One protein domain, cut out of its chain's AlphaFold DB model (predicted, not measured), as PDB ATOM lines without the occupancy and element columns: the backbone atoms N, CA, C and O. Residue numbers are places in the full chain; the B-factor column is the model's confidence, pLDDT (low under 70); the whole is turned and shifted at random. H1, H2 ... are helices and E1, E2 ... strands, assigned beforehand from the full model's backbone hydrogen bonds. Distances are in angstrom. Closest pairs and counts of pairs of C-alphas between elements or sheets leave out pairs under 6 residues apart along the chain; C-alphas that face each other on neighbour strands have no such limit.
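What this domain is: This is residues 33 to 156 of the 169 residues of an uncharacterized protein of marine sediment metagenome (UniProt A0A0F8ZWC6). A small twisted sheet of four parallel strands has helix H4 over one face and H5 over the other, while H3 and then H2 follow on from H4, each touching the next, away from the sheet. The short H1 only grazes the sheet just after E1. The printed part has 124 residues, in the order E1 H1 H2 E2 H3 E3 H4 E4 H5; the sheet runs E1 E2 E3 E4. The class is mixed, helices and strands, and the whole is compact, with a radius of gyration of the C-alphas of 13.6 A and spans of 41 by 32 by 24 A.

How they stand to each other: Start at E1, residues 33 to 36, an edge strand parallel to E2, residues 72 to 76; look for N 35 and O 74, 2.9 A apart. E3, residues 107 to 110, is parallel to E2, with N 108 and O 73 2.8 A apart. The other edge strand, E4, residues 140 to 143, is parallel to E3, with N 143 and O 109 at 2.8 A. Between E1 and E2 come H1, residues 37 to 40, and H2, residues 51 to 64; they touch, the C-alphas of Phe 40 and Ser 54 being closest at 5.5 A, and H2 does so with residues 54 to 58 alone. H2 touches H3, residues 86 to 98, at Leu 58 and Leu 96, their closest C-alphas, 7.1 A apart, at a shallow tilt of 25 degrees, the same way. H3 touches H4, residues 122 to 134, at a steep tilt of 38 degrees, the same way; the closest C-alphas, of Ile 89 and Met 129, are 6.0 A apart. H2 and H3 are not on the sheet. H4 is on it over E4, at a height over the sheet of 6.9 A, and H5, residues 146 to 154, is on the opposite face at 8.5 A: three layers, helices on both faces of a sheet. H5 lies over E3, only just over that strand alone, with 7 of its C-alphas falling on E3 and 2 on E4. E1, H1 H2, E2, then E2, H3, E3, then E3, H4, E4 are strand-helix-strand units, two parallel neighbour strands with helices between, each with a right-handed crossover. In H2, H4 and H5 every O i to N i+4 pair is within hydrogen-bond range, in H3 8 of 9; H1 is too short for such a pair.

Where its parts are: Find C-alpha 33 at (-13.185, -4.703, -16.091), where E1 begins. H2 starts at C-alpha 51, (-21.347, -24.596, -23.602), and measures 20.1 A; H3 measures 18.9 A, H4 18.5 A and E2 13.1 A. H5, 12.2 A, ends at C-alpha 154, (-1.401, -1.988, -17.287).

The domain as a whole: The C-alphas of Ser 67 and Ile 118 are the two farthest apart, 42.0 A. The printed part has no cut; its long link, E3 to H4, has 11 residues. In this model pLDDT is under 70 at residues 38, 65 to 70, 81 to 82, 114 to 120 and 156.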
ATOM      1  N   LYS A  33     -11.999  -4.104 -16.688       76.75
ATOM      2  CA  LYS A  33     -13.185  -4.703 -16.091       76.75
ATOM      3  C   LYS A  33     -12.793  -6.070 -15.550       76.75
ATOM      4  O   LYS A  33     -12.373  -6.948 -16.303       76.75
ATOM      5  N   ILE A  34     -12.942  -6.247 -14.242       74.75
ATOM      6  CA  ILE A  34     -12.897  -7.579 -13.644       74.75
ATOM      7  C   ILE A  34     -14.218  -8.254 -13.983       74.75
ATOM      8  O   ILE A  34     -15.283  -7.722 -13.666       74.75
ATOM      9  N   ILE A  35     -14.134  -9.400 -14.644       73.38
ATOM     10  CA  ILE A  35     -15.282 -10.233 -14.964       73.38
ATOM     11  C   ILE A  35     -15.046 -11.579 -14.288       73.38
ATOM     12  O   ILE A  35     -14.022 -12.233 -14.504       73.38
ATOM     13  N   SER A  36     -15.982 -11.993 -13.435       73.88
ATOM     14  CA  SER A  36     -15.905 -13.327 -12.846       73.88
ATOM     15  C   SER A  36     -16.036 -14.358 -13.955       73.88
ATOM     16  O   SER A  36     -16.866 -14.207 -14.851       73.88
ATOM     17  N   ALA A  37     -15.292 -15.460 -13.890       70.31
ATOM     18  CA  ALA A  37     -15.481 -16.491 -14.895       70.31
ATOM     19  C   ALA A  37     -16.876 -17.096 -14.921       70.31
ATOM     20  O   ALA A  37     -17.289 -17.511 -15.990       70.31
ATOM     21  N   ASN A  38     -17.660 -17.033 -13.845       67.75
ATOM     22  CA  ASN A  38     -19.065 -17.451 -13.890       67.75
ATOM     23  C   ASN A  38     -19.945 -16.540 -14.770       67.75
ATOM     24  O   ASN A  38     -21.086 -16.891 -15.076       67.75
ATOM     25  N   GLU A  39     -19.463 -15.364 -15.176       70.88
ATOM     26  CA  GLU A  39     -20.137 -14.509 -16.156       70.88
ATOM     27  C   GLU A  39     -19.911 -15.004 -17.592       70.88
ATOM     28  O   GLU A  39     -20.826 -14.880 -18.395       70.88
ATOM     29  N   PHE A  40     -18.767 -15.632 -17.899       74.06
ATOM     30  CA  PHE A  40     -18.440 -16.158 -19.238       74.06
ATOM     31  C   PHE A  40     -18.607 -17.673 -19.375       74.06
ATOM     32  O   PHE A  40     -19.121 -18.163 -20.375       74.06
ATOM     33  N   LEU A  41     -18.111 -18.409 -18.389       75.38
ATOM     34  CA  LEU A  41     -18.044 -19.857 -18.316       75.38
ATOM     35  C   LEU A  41     -19.149 -20.327 -17.375       75.38
ATOM     36  O   LEU A  41     -19.021 -20.311 -16.150       75.38
ATOM     37  N   LYS A  42     -20.269 -20.711 -17.969       81.81
ATOM     38  CA  LYS A  42     -21.421 -21.261 -17.265       81.81
ATOM     39  C   LYS A  42     -21.180 -22.738 -16.999       81.81
ATOM     40  O   LYS A  42     -20.581 -23.437 -17.813       81.81
ATOM     41  N   ALA A  43     -21.650 -23.211 -15.853       77.06
ATOM     42  CA  ALA A  43     -21.629 -24.618 -15.492       77.06
ATOM     43  C   ALA A  43     -23.059 -25.102 -15.245       77.06
ATOM     44  O   ALA A  43     -23.889 -24.378 -14.692       77.06
ATOM     45  N   LYS A  44     -23.342 -26.341 -15.644       78.25
ATOM     46  CA  LYS A  44     -24.582 -27.042 -15.316       78.25
ATOM     47  C   LYS A  44     -24.631 -27.347 -13.815       78.25
ATOM     48  O   LYS A  44     -23.579 -27.425 -13.177       78.25
ATOM     49  N   PRO A  45     -25.811 -27.671 -13.251       76.00
ATOM     50  CA  PRO A  45     -25.909 -28.167 -11.875       76.00
ATOM     51  C   PRO A  45     -25.051 -29.414 -11.593       76.00
ATOM     52  O   PRO A  45     -24.692 -29.661 -10.447       76.00
ATOM     53  N   SER A  46     -24.694 -30.186 -12.628       75.50
ATOM     54  CA  SER A  46     -23.769 -31.325 -12.542       75.50
ATOM     55  C   SER A  46     -22.295 -30.932 -12.360       75.50
ATOM     56  O   SER A  46     -21.459 -31.808 -12.152       75.50
ATOM     57  N   GLY A  47     -21.954 -29.642 -12.458       72.38
ATOM     58  CA  GLY A  47     -20.574 -29.147 -12.462       72.38
ATOM     59  C   GLY A  47     -19.863 -29.299 -13.812       72.38
ATOM     60  O   GLY A  47     -18.664 -29.046 -13.917       72.38
ATOM     61  N   GLU A  48     -20.564 -29.722 -14.862       79.00
ATOM     62  CA  GLU A  48     -20.029 -29.737 -16.227       79.00
ATOM     63  C   GLU A  48     -20.109 -28.349 -16.858       79.00
ATOM     64  O   GLU A  48     -21.045 -27.599 -16.586       79.00
ATOM     65  N   PHE A  49     -19.172 -28.027 -17.751       80.94
ATOM     66  CA  PHE A  49     -19.251 -26.817 -18.562       80.94
ATOM     67  C   PHE A  49     -20.557 -26.781 -19.378       80.94
ATOM     68  O   PHE A  49     -20.899 -27.721 -20.101       80.94
ATOM     69  N   ASP A  50     -21.303 -25.685 -19.259       85.12
ATOM     70  CA  ASP A  50     -22.481 -25.408 -20.068       85.12
ATOM     71  C   ASP A  50     -22.080 -24.547 -21.261       85.12
ATOM     72  O   ASP A  50     -22.032 -23.314 -21.208       85.12
ATOM     73  N   ARG A  51     -21.767 -25.230 -22.359       82.56
ATOM     74  CA  ARG A  51     -21.347 -24.596 -23.602       82.56
ATOM     75  C   ARG A  51     -22.385 -23.615 -24.140       82.56
ATOM     76  O   ARG A  51     -22.009 -22.543 -24.608       82.56
ATOM     77  N   GLU A  52     -23.663 -23.978 -24.125       86.44
ATOM     78  CA  GLU A  52     -24.704 -23.173 -24.765       86.44
ATOM     79  C   GLU A  52     -24.982 -21.902 -23.964       86.44
ATOM     80  O   GLU A  52     -25.051 -20.818 -24.543       86.44
ATOM     81  N   GLU A  53     -25.037 -21.999 -22.636       85.75
ATOM     82  CA  GLU A  53     -25.171 -20.819 -21.781       85.75
ATOM     83  C   GLU A  53     -23.920 -19.927 -21.828       85.75
ATOM     84  O   GLU A  53     -24.035 -18.706 -21.919       85.75
ATOM     85  N   SER A  54     -22.719 -20.515 -21.885       83.62
ATOM     86  CA  SER A  54     -21.467 -19.752 -22.019       83.62
ATOM     87  C   SER A  54     -21.397 -18.962 -23.330       83.62
ATOM     88  O   SER A  54     -20.994 -17.799 -23.345       83.62
ATOM     89  N   LYS A  55     -21.845 -19.560 -24.444       85.44
ATOM     90  CA  LYS A  55     -21.953 -18.862 -25.735       85.44
ATOM     91  C   LYS A  55     -22.915 -17.679 -25.660       85.44
ATOM     92  O   LYS A  55     -22.591 -16.610 -26.167       85.44
ATOM     93  N   LYS A  56     -24.085 -17.853 -25.035       87.31
ATOM     94  CA  LYS A  56     -25.064 -16.764 -24.881       87.31
ATOM     95  C   LYS A  56     -24.471 -15.598 -24.100       87.31
ATOM     96  O   LYS A  56     -24.576 -14.464 -24.555       87.31
ATOM     97  N   SER A  57     -23.797 -15.876 -22.985       84.38
ATOM     98  CA  SER A  57     -23.141 -14.830 -22.196       84.38
ATOM     99  C   SER A  57     -22.039 -14.114 -22.974       84.38
ATOM    100  O   SER A  57     -21.918 -12.896 -22.885       84.38
ATOM    101  N   LEU A  58     -21.276 -14.836 -23.797       82.88
ATOM    102  CA  LEU A  58     -20.266 -14.234 -24.665       82.88
ATOM    103  C   LEU A  58     -20.893 -13.266 -25.681       82.88
ATOM    104  O   LEU A  58     -20.395 -12.154 -25.846       82.88
ATOM    105  N   VAL A  59     -22.005 -13.652 -26.312       84.00
ATOM    106  CA  VAL A  59     -22.757 -12.786 -27.238       84.00
ATOM    107  C   VAL A  59     -23.334 -11.566 -26.516       84.00
ATOM    108  O   VAL A  59     -23.255 -10.449 -27.027       84.00
ATOM    109  N   GLU A  60     -23.880 -11.739 -25.317       83.81
ATOM    110  CA  GLU A  60     -24.411 -10.633 -24.517       83.81
ATOM    111  C   GLU A  60     -23.309  -9.623 -24.161       83.81
ATOM    112  O   GLU A  60     -23.450  -8.425 -24.396       83.81
ATOM    113  N   ILE A  61     -22.152 -10.101 -23.701       79.00
ATOM    114  CA  ILE A  61     -21.004  -9.240 -23.396       79.00
ATOM    115  C   ILE A  61     -20.493  -8.544 -24.662       79.00
ATOM    116  O   ILE A  61     -20.215  -7.344 -24.629       79.00
ATOM    117  N   ALA A  62     -20.424  -9.261 -25.787       79.31
ATOM    118  CA  ALA A  62     -19.993  -8.697 -27.062       79.31
ATOM    119  C   ALA A  62     -20.940  -7.602 -27.578       79.31
ATOM    120  O   ALA A  62     -20.480  -6.603 -28.121       79.31
ATOM    121  N   THR A  63     -22.252  -7.754 -27.382       80.00
ATOM    122  CA  THR A  63     -23.248  -6.750 -27.804       80.00
ATOM    123  C   THR A  63     -23.275  -5.520 -26.896       80.00
ATOM    124  O   THR A  63     -23.550  -4.417 -27.370       80.00
ATOM    125  N   LEU A  64     -22.962  -5.678 -25.606       72.25
ATOM    126  CA  LEU A  64     -22.837  -4.568 -24.654       72.25
ATOM    127  C   LEU A  64     -21.518  -3.794 -24.802       72.25
ATOM    128  O   LEU A  64     -21.432  -2.632 -24.394       72.25
ATOM    129  N   ALA A  65     -20.485  -4.417 -25.370       68.38
ATOM    130  CA  ALA A  65     -19.231  -3.750 -25.670       68.38
ATOM    131  C   ALA A  65     -19.441  -2.710 -26.784       68.38
ATOM    132  O   ALA A  65     -19.712  -3.037 -27.939       68.38
ATOM    133  N   LYS A  66     -19.285  -1.421 -26.454       64.81
ATOM    134  CA  LYS A  66     -19.129  -0.379 -27.480       64.81
ATOM    135  C   LYS A  66     -17.828  -0.665 -28.222       64.81
ATOM    136  O   LYS A  66     -16.822  -0.886 -27.569       64.81
ATOM    137  N   SER A  67     -17.853  -0.716 -29.551       56.75
ATOM    138  CA  SER A  67     -16.661  -0.998 -30.359       56.75
ATOM    139  C   SER A  67     -15.808   0.264 -30.564       56.75
ATOM    140  O   SER A  67     -16.375   1.288 -30.962       56.75
ATOM    141  N   PRO A  68     -14.471   0.183 -30.405       56.66
ATOM    142  CA  PRO A  68     -13.741  -0.848 -29.655       56.66
ATOM    143  C   PRO A  68     -13.991  -0.695 -28.145       56.66
ATOM    144  O   PRO A  68     -14.192   0.420 -27.669       56.66
ATOM    145  N   ALA A  69     -14.005  -1.805 -27.396       58.78
ATOM    146  CA  ALA A  69     -14.210  -1.741 -25.950       58.78
ATOM    147  C   ALA A  69     -13.118  -0.861 -25.324       58.78
ATOM    148  O   ALA A  69     -11.939  -1.084 -25.566       58.78
ATOM    149  N   ASP A  70     -13.478   0.128 -24.508       68.81
ATOM    150  CA  ASP A  70     -12.506   1.020 -23.851       68.81
ATOM    151  C   ASP A  70     -11.884   0.389 -22.588       68.81
ATOM    152  O   ASP A  70     -11.515   1.103 -21.648       68.81
ATOM    153  N   TYR A  71     -11.848  -0.946 -22.497       73.50
ATOM    154  CA  TYR A  71     -11.336  -1.644 -21.322       73.50
ATOM    155  C   TYR A  71     -10.627  -2.964 -21.629       73.50
ATOM    156  O   TYR A  71     -10.992  -3.686 -22.558       73.50
ATOM    157  N   GLU A  72      -9.624  -3.273 -20.808       83.38
ATOM    158  CA  GLU A  72      -8.985  -4.591 -20.730       83.38
ATOM    159  C   GLU A  72      -9.834  -5.530 -19.848       83.38
ATOM    160  O   GLU A  72     -10.602  -5.066 -18.996       83.38
ATOM    161  N   ILE A  73      -9.718  -6.848 -20.017       86.06
ATOM    162  CA  ILE A  73     -10.516  -7.834 -19.270       86.06
ATOM    163  C   ILE A  73      -9.619  -8.651 -18.342       86.06
ATOM    164  O   ILE A  73      -8.620  -9.221 -18.771       86.06
ATOM    165  N   LEU A  74     -10.022  -8.771 -17.077       88.19
ATOM    166  CA  LEU A  74      -9.472  -9.748 -16.137       88.19
ATOM    167  C   LEU A  74     -10.520 -10.833 -15.887       88.19
ATOM    168  O   LEU A  74     -11.561 -10.556 -15.294       88.19
ATOM    169  N   LEU A  75     -10.241 -12.052 -16.343       86.88
ATOM    170  CA  LEU A  75     -11.054 -13.248 -16.152       86.88
ATOM    171  C   LEU A  75     -10.529 -14.037 -14.946       86.88
ATOM    172  O   LEU A  75      -9.558 -14.784 -15.061       86.88
ATOM    173  N   ASP A  76     -11.167 -13.886 -13.784       84.56
ATOM    174  CA  ASP A  76     -10.778 -14.624 -12.574       84.56
ATOM    175  C   ASP A  76     -11.473 -15.990 -12.528       84.56
ATOM    176  O   ASP A  76     -12.691 -16.075 -12.327       84.56
ATOM    177  N   ILE A  77     -10.692 -17.057 -12.717       83.75
ATOM    178  CA  ILE A  77     -11.171 -18.443 -12.699       83.75
ATOM    179  C   ILE A  77     -10.884 -19.147 -11.372       83.75
ATOM    180  O   ILE A  77     -11.278 -20.291 -11.195       83.75
ATOM    181  N   ARG A  78     -10.257 -18.498 -10.384       80.56
ATOM    182  CA  ARG A  78      -9.782 -19.184  -9.167       80.56
ATOM    183  C   ARG A  78     -10.884 -19.842  -8.338       80.56
ATOM    184  O   ARG A  78     -10.619 -20.795  -7.608       80.56
ATOM    185  N   GLN A  79     -12.107 -19.326  -8.435       74.44
ATOM    186  CA  GLN A  79     -13.280 -19.832  -7.717       74.44
ATOM    187  C   GLN A  79     -14.245 -20.622  -8.610       74.44
ATOM    188  O   GLN A  79     -15.343 -20.955  -8.162       74.44
ATOM    189  N   THR A  80     -13.889 -20.905  -9.866       70.69
ATOM    190  CA  THR A  80     -14.758 -21.715 -10.720       70.69
ATOM    191  C   THR A  80     -14.657 -23.185 -10.347       70.69
ATOM    192  O   THR A  80     -13.577 -23.749 -10.167       70.69
ATOM    193  N   TYR A  81     -15.825 -23.808 -10.245       57.59
ATOM    194  CA  TYR A  81     -15.976 -25.237 -10.051       57.59
ATOM    195  C   TYR A  81     -16.555 -25.795 -11.344       57.59
ATOM    196  O   TYR A  81     -17.711 -25.543 -11.673       57.59
ATOM    197  N   GLY A  82     -15.733 -26.502 -12.114       63.94
ATOM    198  CA  GLY A  82     -16.210 -27.166 -13.313       63.94
ATOM    199  C   GLY A  82     -15.117 -27.900 -14.069       63.94
ATOM    200  O   GLY A  82     -13.963 -27.471 -14.106       63.94
ATOM    201  N   ARG A  83     -15.482 -29.032 -14.670       72.56
ATOM    202  CA  ARG A  83     -14.578 -29.793 -15.537       72.56
ATOM    203  C   ARG A  83     -14.637 -29.209 -16.945       72.56
ATOM    204  O   ARG A  83     -15.559 -29.507 -17.694       72.56
ATOM    205  N   LEU A  84     -13.655 -28.376 -17.278       78.75
ATOM    206  CA  LEU A  84     -13.382 -27.958 -18.653       78.75
ATOM    207  C   LEU A  84     -12.481 -28.995 -19.316       78.75
ATOM    208  O   LEU A  84     -11.372 -29.250 -18.840       78.75
ATOM    209  N   THR A  85     -12.953 -29.582 -20.409       85.69
ATOM    210  CA  THR A  85     -12.107 -30.396 -21.282       85.69
ATOM    211  C   THR A  85     -11.338 -29.504 -22.256       85.69
ATOM    212  O   THR A  85     -11.716 -28.361 -22.521       85.69
ATOM    213  N   SER A  86     -10.269 -30.029 -22.859       87.62
ATOM    214  CA  SER A  86      -9.557 -29.320 -23.929       87.62
ATOM    215  C   SER A  86     -10.478 -28.997 -25.113       87.62
ATOM    216  O   SER A  86     -10.355 -27.933 -25.712       87.62
ATOM    217  N   THR A  87     -11.445 -29.864 -25.427       89.81
ATOM    218  CA  THR A  87     -12.445 -29.591 -26.470       89.81
ATOM    219  C   THR A  87     -13.299 -28.378 -26.117       89.81
ATOM    220  O   THR A  87     -13.458 -27.494 -26.956       89.81
ATOM    221  N   ASP A  88     -13.776 -28.285 -24.873       86.56
ATOM    222  CA  ASP A  88     -14.589 -27.151 -24.419       86.56
ATOM    223  C   ASP A  88     -13.830 -25.828 -24.549       86.56
ATOM    224  O   ASP A  88     -14.360 -24.845 -25.066       86.56
ATOM    225  N   ILE A  89     -12.558 -25.817 -24.139       89.25
ATOM    226  CA  ILE A  89     -11.691 -24.636 -24.228       89.25
ATOM    227  C   ILE A  89     -11.463 -24.246 -25.688       89.25
ATOM    228  O   ILE A  89     -11.605 -23.078 -26.049       89.25
ATOM    229  N   TYR A  90     -11.140 -25.217 -26.543       91.56
ATOM    230  CA  TYR A  90     -10.923 -24.974 -27.966       91.56
ATOM    231  C   TYR A  90     -12.162 -24.357 -28.626       91.56
ATOM    232  O   TYR A  90     -12.051 -23.389 -29.383       91.56
ATOM    233  N   GLU A  91     -13.346 -24.894 -28.330       89.50
ATOM    234  CA  GLU A  91     -14.609 -24.402 -28.874       89.50
ATOM    235  C   GLU A  91     -14.999 -23.034 -28.308       89.50
ATOM    236  O   GLU A  91     -15.496 -22.193 -29.059       89.50
ATOM    237  N   PHE A  92     -14.750 -22.787 -27.019       87.50
ATOM    238  CA  PHE A  92     -14.972 -21.488 -26.389       87.50
ATOM    239  C   PHE A  92     -14.118 -20.401 -27.046       87.50
ATOM    240  O   PHE A  92     -14.639 -19.369 -27.466       87.50
ATOM    241  N   VAL A  93     -12.819 -20.655 -27.221       90.56
ATOM    242  CA  VAL A  93     -11.911 -19.703 -27.872       90.56
ATOM    243  C   VAL A  93     -12.265 -19.513 -29.351       90.56
ATOM    244  O   VAL A  93     -12.181 -18.399 -29.874       90.56
ATOM    245  N   ALA A  94     -12.706 -20.571 -30.039       91.44
ATOM    246  CA  ALA A  94     -13.209 -20.454 -31.404       91.44
ATOM    247  C   ALA A  94     -14.440 -19.537 -31.481       91.44
ATOM    248  O   ALA A  94     -14.523 -18.714 -32.390       91.44
ATOM    249  N   GLU A  95     -15.367 -19.624 -30.526       88.69
ATOM    250  CA  GLU A  95     -16.504 -18.704 -30.463       88.69
ATOM    251  C   GLU A  95     -16.058 -17.272 -30.148       88.69
ATOM    252  O   GLU A  95     -16.441 -16.350 -30.864       88.69
ATOM    253  N   LEU A  96     -15.185 -17.089 -29.154       87.88
ATOM    254  CA  LEU A  96     -14.634 -15.786 -28.774       87.88
ATOM    255  C   LEU A  96     -14.015 -15.056 -29.974       87.88
ATOM    256  O   LEU A  96     -14.266 -13.869 -30.183       87.88
ATOM    257  N   SER A  97     -13.289 -15.785 -30.827       89.06
ATOM    258  CA  SER A  97     -12.658 -15.225 -32.029       89.06
ATOM    259  C   SER A  97     -13.649 -14.681 -33.069       89.06
ATOM    260  O   SER A  97     -13.324 -13.731 -33.784       89.06
ATOM    261  N   LYS A  98     -14.890 -15.190 -33.123       89.56
ATOM    262  CA  LYS A  98     -15.941 -14.643 -34.008       89.56
ATOM    263  C   LYS A  98     -16.369 -13.240 -33.587       89.56
ATOM    264  O   LYS A  98     -16.777 -12.434 -34.421       89.56
ATOM    265  N   HIS A  99     -16.208 -12.924 -32.305       85.31
ATOM    266  CA  HIS A  99     -16.541 -11.634 -31.709       85.31
ATOM    267  C   HIS A  99     -15.292 -10.783 -31.462       85.31
ATOM    268  O   HIS A  99     -15.314  -9.883 -30.628       85.31
ATOM    269  N   ARG A 100     -14.202 -11.020 -32.215       82.06
ATOM    270  CA  ARG A 100     -12.901 -10.341 -32.045       82.06
ATOM    271  C   ARG A 100     -12.993  -8.826 -31.902       82.06
ATOM    272  O   ARG A 100     -12.198  -8.252 -31.184       82.06
ATOM    273  N   HIS A 101     -13.955  -8.176 -32.558       79.31
ATOM    274  CA  HIS A 101     -14.165  -6.728 -32.486       79.31
ATOM    275  C   HIS A 101     -14.504  -6.233 -31.066       79.31
ATOM    276  O   HIS A 101     -14.078  -5.142 -30.695       79.31
ATOM    277  N   ALA A 102     -15.219  -7.039 -30.276       79.56
ATOM    278  CA  ALA A 102     -15.544  -6.757 -28.880       79.56
ATOM    279  C   ALA A 102     -14.406  -7.135 -27.915       79.56
ATOM    280  O   ALA A 102     -14.342  -6.617 -26.804       79.56
ATOM    281  N   PHE A 103     -13.489  -8.002 -28.356       81.00
ATOM    282  CA  PHE A 103     -12.417  -8.601 -27.555       81.00
ATOM    283  C   PHE A 103     -11.019  -8.322 -28.136       81.00
ATOM    284  O   PHE A 103     -10.136  -9.172 -28.071       81.00
ATOM    285  N   ARG A 104     -10.819  -7.147 -28.755       78.38
ATOM    286  CA  ARG A 104      -9.525  -6.764 -29.362       78.38
ATOM    287  C   ARG A 104      -8.437  -6.458 -28.335       78.38
ATOM    288  O   ARG A 104      -7.261  -6.515 -28.669       78.38
ATOM    289  N   ASN A 105      -8.846  -6.100 -27.125       84.12
ATOM    290  CA  ASN A 105      -7.955  -5.744 -26.032       84.12
ATOM    291  C   ASN A 105      -7.445  -6.989 -25.303       84.12
ATOM    292  O   ASN A 105      -7.859  -8.116 -25.589       84.12
ATOM    293  N   LYS A 106      -6.554  -6.783 -24.336       88.62
ATOM    294  CA  LYS A 106      -6.015  -7.848 -23.505       88.62
ATOM    295  C   LYS A 106      -7.099  -8.510 -22.671       88.62
ATOM    296  O   LYS A 106      -7.935  -7.853 -22.047       88.62
ATOM    297  N   ILE A 107      -7.009  -9.829 -22.599       90.56
ATOM    298  CA  ILE A 107      -7.759 -10.661 -21.669       90.56
ATOM    299  C   ILE A 107      -6.741 -11.424 -20.832       90.56
ATOM    300  O   ILE A 107      -6.033 -12.291 -21.338       90.56
ATOM    301  N   ALA A 108      -6.669 -11.126 -19.546       91.88
ATOM    302  CA  ALA A 108      -5.871 -11.920 -18.633       91.88
ATOM    303  C   ALA A 108      -6.726 -13.003 -17.979       91.88
ATOM    304  O   ALA A 108      -7.821 -12.715 -17.499       91.88
ATOM    305  N   VAL A 109      -6.224 -14.233 -17.926       91.62
ATOM    306  CA  VAL A 109      -6.892 -15.369 -17.281       91.62
ATOM    307  C   VAL A 109      -6.161 -15.696 -15.987       91.62
ATOM    308  O   VAL A 109      -5.075 -16.267 -16.010       91.62
ATOM    309  N   LEU A 110      -6.755 -15.343 -14.848       90.25
ATOM    310  CA  LEU A 110      -6.166 -15.572 -13.532       90.25
ATOM    311  C   LEU A 110      -6.656 -16.896 -12.942       90.25
ATOM    312  O   LEU A 110      -7.832 -17.041 -12.609       90.25
ATOM    313  N   SER A 111      -5.736 -17.841 -12.775       88.94
ATOM    314  CA  SER A 111      -5.967 -19.191 -12.257       88.94
ATOM    315  C   SER A 111      -5.291 -19.411 -10.900       88.94
ATOM    316  O   SER A 111      -4.446 -18.625 -10.470       88.94
ATOM    317  N   ARG A 112      -5.651 -20.490 -10.197       85.38
ATOM    318  CA  ARG A 112      -4.920 -20.927  -9.001       85.38
ATOM    319  C   ARG A 112      -3.557 -21.492  -9.395       85.38
ATOM    320  O   ARG A 112      -3.415 -22.164 -10.414       85.38
ATOM    321  N   SER A 113      -2.561 -21.261  -8.544       76.12
ATOM    322  CA  SER A 113      -1.287 -21.978  -8.623       76.12
ATOM    323  C   SER A 113      -1.517 -23.454  -8.274       76.12
ATOM    324  O   SER A 113      -2.180 -23.750  -7.277       76.12
ATOM    325  N   GLY A 114      -1.011 -24.365  -9.111       63.31
ATOM    326  CA  GLY A 114      -1.327 -25.804  -9.146       63.31
ATOM    327  C   GLY A 114      -0.838 -26.653  -7.964       63.31
ATOM    328  O   GLY A 114      -0.313 -27.741  -8.162       63.31
ATOM    329  N   ILE A 115      -1.000 -26.183  -6.727       58.53
ATOM    330  CA  ILE A 115      -0.616 -26.910  -5.502       58.53
ATOM    331  C   ILE A 115      -1.826 -27.643  -4.883       58.53
ATOM    332  O   ILE A 115      -1.687 -28.418  -3.939       58.53
ATOM    333  N   SER A 116      -3.036 -27.440  -5.406       50.94
ATOM    334  CA  SER A 116      -4.253 -28.003  -4.822       50.94
ATOM    335  C   SER A 116      -4.709 -29.252  -5.573       50.94
ATOM    336  O   SER A 116      -5.488 -29.149  -6.500       50.94
ATOM    337  N   SER A 117      -4.340 -30.443  -5.095       53.97
ATOM    338  CA  SER A 117      -4.884 -31.763  -5.492       53.97
ATOM    339  C   SER A 117      -4.591 -32.272  -6.919       53.97
ATOM    340  O   SER A 117      -4.465 -31.524  -7.877       53.97
ATOM    341  N   ILE A 118      -4.501 -33.604  -7.040       55.59
ATOM    342  CA  ILE A 118      -4.134 -34.378  -8.247       55.59
ATOM    343  C   ILE A 118      -5.003 -34.077  -9.490       55.59
ATOM    344  O   ILE A 118      -4.573 -34.346 -10.611       55.59
ATOM    345  N   ASP A 119      -6.180 -33.478  -9.303       59.22
ATOM    346  CA  ASP A 119      -7.150 -33.200 -10.367       59.22
ATOM    347  C   ASP A 119      -7.255 -31.710 -10.765       59.22
ATOM    348  O   ASP A 119      -8.045 -31.373 -11.652       59.22
ATOM    349  N   ASP A 120      -6.485 -30.797 -10.156       69.12
ATOM    350  CA  ASP A 120      -6.581 -29.355 -10.448       69.12
ATOM    351  C   ASP A 120      -5.733 -28.955 -11.661       69.12
ATOM    352  O   ASP A 120      -4.618 -28.449 -11.558       69.12
ATOM    353  N   ARG A 121      -6.299 -29.182 -12.848       78.31
ATOM    354  CA  ARG A 121      -5.736 -28.775 -14.150       78.31
ATOM    355  C   ARG A 121      -6.124 -27.350 -14.552       78.31
ATOM    356  O   ARG A 121      -6.136 -27.013 -15.732       78.31
ATOM    357  N   GLN A 122      -6.508 -26.507 -13.594       81.56
ATOM    358  CA  GLN A 122      -7.056 -25.186 -13.896       81.56
ATOM    359  C   GLN A 122      -6.034 -24.281 -14.597       81.56
ATOM    360  O   GLN A 122      -6.385 -23.596 -15.558       81.56
ATOM    361  N   PHE A 123      -4.765 -24.310 -14.172       88.00
ATOM    362  CA  PHE A 123      -3.717 -23.545 -14.849       88.00
ATOM    363  C   PHE A 123      -3.341 -24.135 -16.217       88.00
ATOM    364  O   PHE A 123      -3.249 -23.372 -17.173       88.00
ATOM    365  N   ASP A 124      -3.256 -25.464 -16.357       88.31
ATOM    366  CA  ASP A 124      -3.061 -26.117 -17.663       88.31
ATOM    367  C   ASP A 124      -4.153 -25.701 -18.663       88.31
ATOM    368  O   ASP A 124      -3.882 -25.395 -19.824       88.31
ATOM    369  N   ASN A 125      -5.404 -25.638 -18.201       88.00
ATOM    370  CA  ASN A 125      -6.542 -25.190 -18.996       88.00
ATOM    371  C   ASN A 125      -6.425 -23.711 -19.396       88.00
ATOM    372  O   ASN A 125      -6.733 -23.363 -20.537       88.00
ATOM    373  N   ALA A 126      -5.958 -22.843 -18.493       90.00
ATOM    374  CA  ALA A 126      -5.703 -21.436 -18.801       90.00
ATOM    375  C   ALA A 126      -4.579 -21.277 -19.843       90.00
ATOM    376  O   ALA A 126      -4.745 -20.540 -20.814       90.00
ATOM    377  N   GLN A 127      -3.484 -22.032 -19.714       92.69
ATOM    378  CA  GLN A 127      -2.397 -22.043 -20.699       92.69
ATOM    379  C   GLN A 127      -2.854 -22.587 -22.058       92.69
ATOM    380  O   GLN A 127      -2.484 -22.065 -23.111       92.69
ATOM    381  N   PHE A 128      -3.703 -23.617 -22.062       93.00
ATOM    382  CA  PHE A 128      -4.276 -24.145 -23.296       93.00
ATOM    383  C   PHE A 128      -5.228 -23.141 -23.968       93.00
ATOM    384  O   PHE A 128      -5.247 -23.033 -25.199       93.00
ATOM    385  N   MET A 129      -5.984 -22.371 -23.177       92.25
ATOM    386  CA  MET A 129      -6.813 -21.269 -23.669       92.25
ATOM    387  C   MET A 129      -5.960 -20.183 -24.326       92.25
ATOM    388  O   MET A 129      -6.245 -19.801 -25.460       92.25
ATOM    389  N   GLU A 130      -4.896 -19.740 -23.652       95.00
ATOM    390  CA  GLU A 130      -3.914 -18.792 -24.187       95.00
ATOM    391  C   GLU A 130      -3.353 -19.270 -25.534       95.00
ATOM    392  O   GLU A 130      -3.407 -18.536 -26.524       95.00
ATOM    393  N   LEU A 131      -2.892 -20.523 -25.616       95.50
ATOM    394  CA  LEU A 131      -2.364 -21.102 -26.852       95.50
ATOM    395  C   LEU A 131      -3.401 -21.073 -27.987       95.50
ATOM    396  O   LEU A 131      -3.105 -20.653 -29.109       95.50
ATOM    397  N   CYS A 132      -4.634 -21.500 -27.704       94.75
ATOM    398  CA  CYS A 132      -5.722 -21.487 -28.680       94.75
ATOM    399  C   CYS A 132      -6.067 -20.070 -29.157       94.75
ATOM    400  O   CYS A 132      -6.472 -19.900 -30.311       94.75
ATOM    401  N   ALA A 133      -5.954 -19.082 -28.272       92.81
ATOM    402  CA  ALA A 133      -6.337 -17.701 -28.521       92.81
ATOM    403  C   ALA A 133      -5.276 -16.959 -29.334       92.81
ATOM    404  O   ALA A 133      -5.617 -16.312 -30.327       92.81
ATOM    405  N   LYS A 134      -3.994 -17.152 -28.997       92.38
ATOM    406  CA  LYS A 134      -2.855 -16.628 -29.765       92.38
ATOM    407  C   LYS A 134      -2.897 -17.106 -31.217       92.38
ATOM    408  O   LYS A 134      -2.789 -16.296 -32.132       92.38
ATOM    409  N   ASN A 135      -3.207 -18.386 -31.443       90.25
ATOM    410  CA  ASN A 135      -3.393 -18.951 -32.788       90.25
ATOM    411  C   ASN A 135      -4.573 -18.349 -33.579       90.25
ATOM    412  O   ASN A 135      -4.721 -18.629 -34.767       90.25
ATOM    413  N   ARG A 136      -5.432 -17.550 -32.937       91.69
ATOM    414  CA  ARG A 136      -6.605 -16.892 -33.537       91.69
ATOM    415  C   ARG A 136      -6.529 -15.363 -33.487       91.69
ATOM    416  O   ARG A 136      -7.539 -14.705 -33.728       91.69
ATOM    417  N   GLY A 137      -5.357 -14.805 -33.177       89.62
ATOM    418  CA  GLY A 137      -5.134 -13.358 -33.143       89.62
ATOM    419  C   GLY A 137      -5.792 -12.640 -31.962       89.62
ATOM    420  O   GLY A 137      -6.049 -11.444 -32.048       89.62
ATOM    421  N   LEU A 138      -6.099 -13.354 -30.874       90.19
ATOM    422  CA  LEU A 138      -6.593 -12.758 -29.630       90.19
ATOM    423  C   LEU A 138      -5.439 -12.555 -28.642       90.19
ATOM    424  O   LEU A 138      -4.549 -13.400 -28.528       90.19
ATOM    425  N   MET A 139      -5.489 -11.458 -27.885       91.69
ATOM    426  CA  MET A 139      -4.500 -11.134 -26.857       91.69
ATOM    427  C   MET A 139      -4.912 -11.724 -25.510       91.69
ATOM    428  O   MET A 139      -5.493 -11.033 -24.675       91.69
ATOM    429  N   ILE A 140      -4.636 -13.013 -25.313       93.19
ATOM    430  CA  ILE A 140      -4.927 -13.713 -24.055       93.19
ATOM    431  C   ILE A 140      -3.633 -14.221 -23.427       93.19
ATOM    432  O   ILE A 140      -2.818 -14.814 -24.130       93.19
ATOM    433  N   GLU A 141      -3.475 -14.022 -22.117       95.25
ATOM    434  CA  GLU A 141      -2.384 -14.598 -21.319       95.25
ATOM    435  C   GLU A 141      -2.900 -15.185 -20.000       95.25
ATOM    436  O   GLU A 141      -3.838 -14.658 -19.391       95.25
ATOM    437  N   ALA A 142      -2.302 -16.300 -19.578       94.31
ATOM    438  CA  ALA A 142      -2.630 -16.999 -18.344       94.31
ATOM    439  C   ALA A 142      -1.676 -16.625 -17.202       94.31
ATOM    440  O   ALA A 142      -0.457 -16.667 -17.346       94.31
ATOM    441  N   PHE A 143      -2.239 -16.357 -16.027       93.88
ATOM    442  CA  PHE A 143      -1.504 -15.931 -14.839       93.88
ATOM    443  C   PHE A 143      -1.906 -16.750 -13.614       93.88
ATOM    444  O   PHE A 143      -3.028 -17.253 -13.511       93.88
ATOM    445  N   THR A 144      -0.993 -16.840 -12.646       92.31
ATOM    446  CA  THR A 144      -1.290 -17.356 -11.294       92.31
ATOM    447  C   THR A 144      -1.144 -16.294 -10.203       92.31
ATOM    448  O   THR A 144      -1.689 -16.462  -9.111       92.31
ATOM    449  N   SER A 145      -0.460 -15.183 -10.499       91.69
ATOM    450  CA  SER A 145      -0.352 -14.007  -9.634       91.69
ATOM    451  C   SER A 145      -1.323 -12.923 -10.092       91.69
ATOM    452  O   SER A 145      -1.401 -12.571 -11.272       91.69
ATOM    453  N   PHE A 146      -2.063 -12.370  -9.132       88.31
ATOM    454  CA  PHE A 146      -2.924 -11.220  -9.381       88.31
ATOM    455  C   PHE A 146      -2.092  -9.975  -9.723       88.31
ATOM    456  O   PHE A 146      -2.470  -9.196 -10.591       88.31
ATOM    457  N   GLU A 147      -0.941  -9.807  -9.077       89.50
ATOM    458  CA  GLU A 147      -0.025  -8.689  -9.283       89.50
ATOM    459  C   GLU A 147       0.538  -8.682 -10.706       89.50
ATOM    460  O   GLU A 147       0.433  -7.667 -11.391       89.50
ATOM    461  N   GLU A 148       1.050  -9.823 -11.181       92.44
ATOM    462  CA  GLU A 148       1.524  -9.981 -12.567       92.44
ATOM    463  C   GLU A 148       0.404  -9.720 -13.575       92.44
ATOM    464  O   GLU A 148       0.615  -9.077 -14.602       92.44
ATOM    465  N   THR A 149      -0.813 -10.165 -13.249       90.50
ATOM    466  CA  THR A 149      -1.988  -9.928 -14.087       90.50
ATOM    467  C   THR A 149      -2.256  -8.433 -14.262       90.50
ATOM    468  O   THR A 149      -2.458  -7.951 -15.377       90.50
ATOM    469  N   VAL A 150      -2.285  -7.688 -13.153       86.25
ATOM    470  CA  VAL A 150      -2.549  -6.246 -13.173       86.25
ATOM    471  C   VAL A 150      -1.421  -5.507 -13.881       86.25
ATOM    472  O   VAL A 150      -1.712  -4.620 -14.682       86.25
ATOM    473  N   ASP A 151      -0.161  -5.875 -13.642       88.94
ATOM    474  CA  ASP A 151       0.986  -5.278 -14.335       88.94
ATOM    475  C   ASP A 151       0.871  -5.471 -15.854       88.94
ATOM    476  O   ASP A 151       0.912  -4.503 -16.617       88.94
ATOM    477  N   TRP A 152       0.573  -6.692 -16.305       91.19
ATOM    478  CA  TRP A 152       0.403  -6.974 -17.725       91.19
ATOM    479  C   TRP A 152      -0.764  -6.205 -18.354       91.19
ATOM    480  O   TRP A 152      -0.583  -5.599 -19.412       91.19
ATOM    481  N   LEU A 153      -1.933  -6.146 -17.704       86.62
ATOM    482  CA  LEU A 153      -3.078  -5.344 -18.172       86.62
ATOM    483  C   LEU A 153      -2.768  -3.839 -18.196       86.62
ATOM    484  O   LEU A 153      -3.368  -3.093 -18.966       86.62
ATOM    485  N   SER A 154      -1.819  -3.389 -17.376       82.69
ATOM    486  CA  SER A 154      -1.401  -1.988 -17.287       82.69
ATOM    487  C   SER A 154      -0.425  -1.574 -18.388       82.69
ATOM    488  O   SER A 154      -0.290  -0.380 -18.667       82.69
ATOM    489  N   THR A 155       0.262  -2.525 -19.026       83.38
ATOM    490  CA  THR A 155       1.178  -2.204 -20.129       83.38
ATOM    491  C   THR A 155       0.394  -1.789 -21.379       83.38
ATOM    492  O   THR A 155      -0.626  -2.387 -21.729       83.38
ATOM    493  N   SER A 156       0.848  -0.756 -22.085       67.38
ATOM    494  CA  SER A 156       0.265  -0.376 -23.372       67.38
ATOM    495  C   SER A 156       0.644  -1.394 -24.444       67.38
ATOM    496  O   SER A 156       1.817  -1.730 -24.588       67.38
TER     497      SER A 156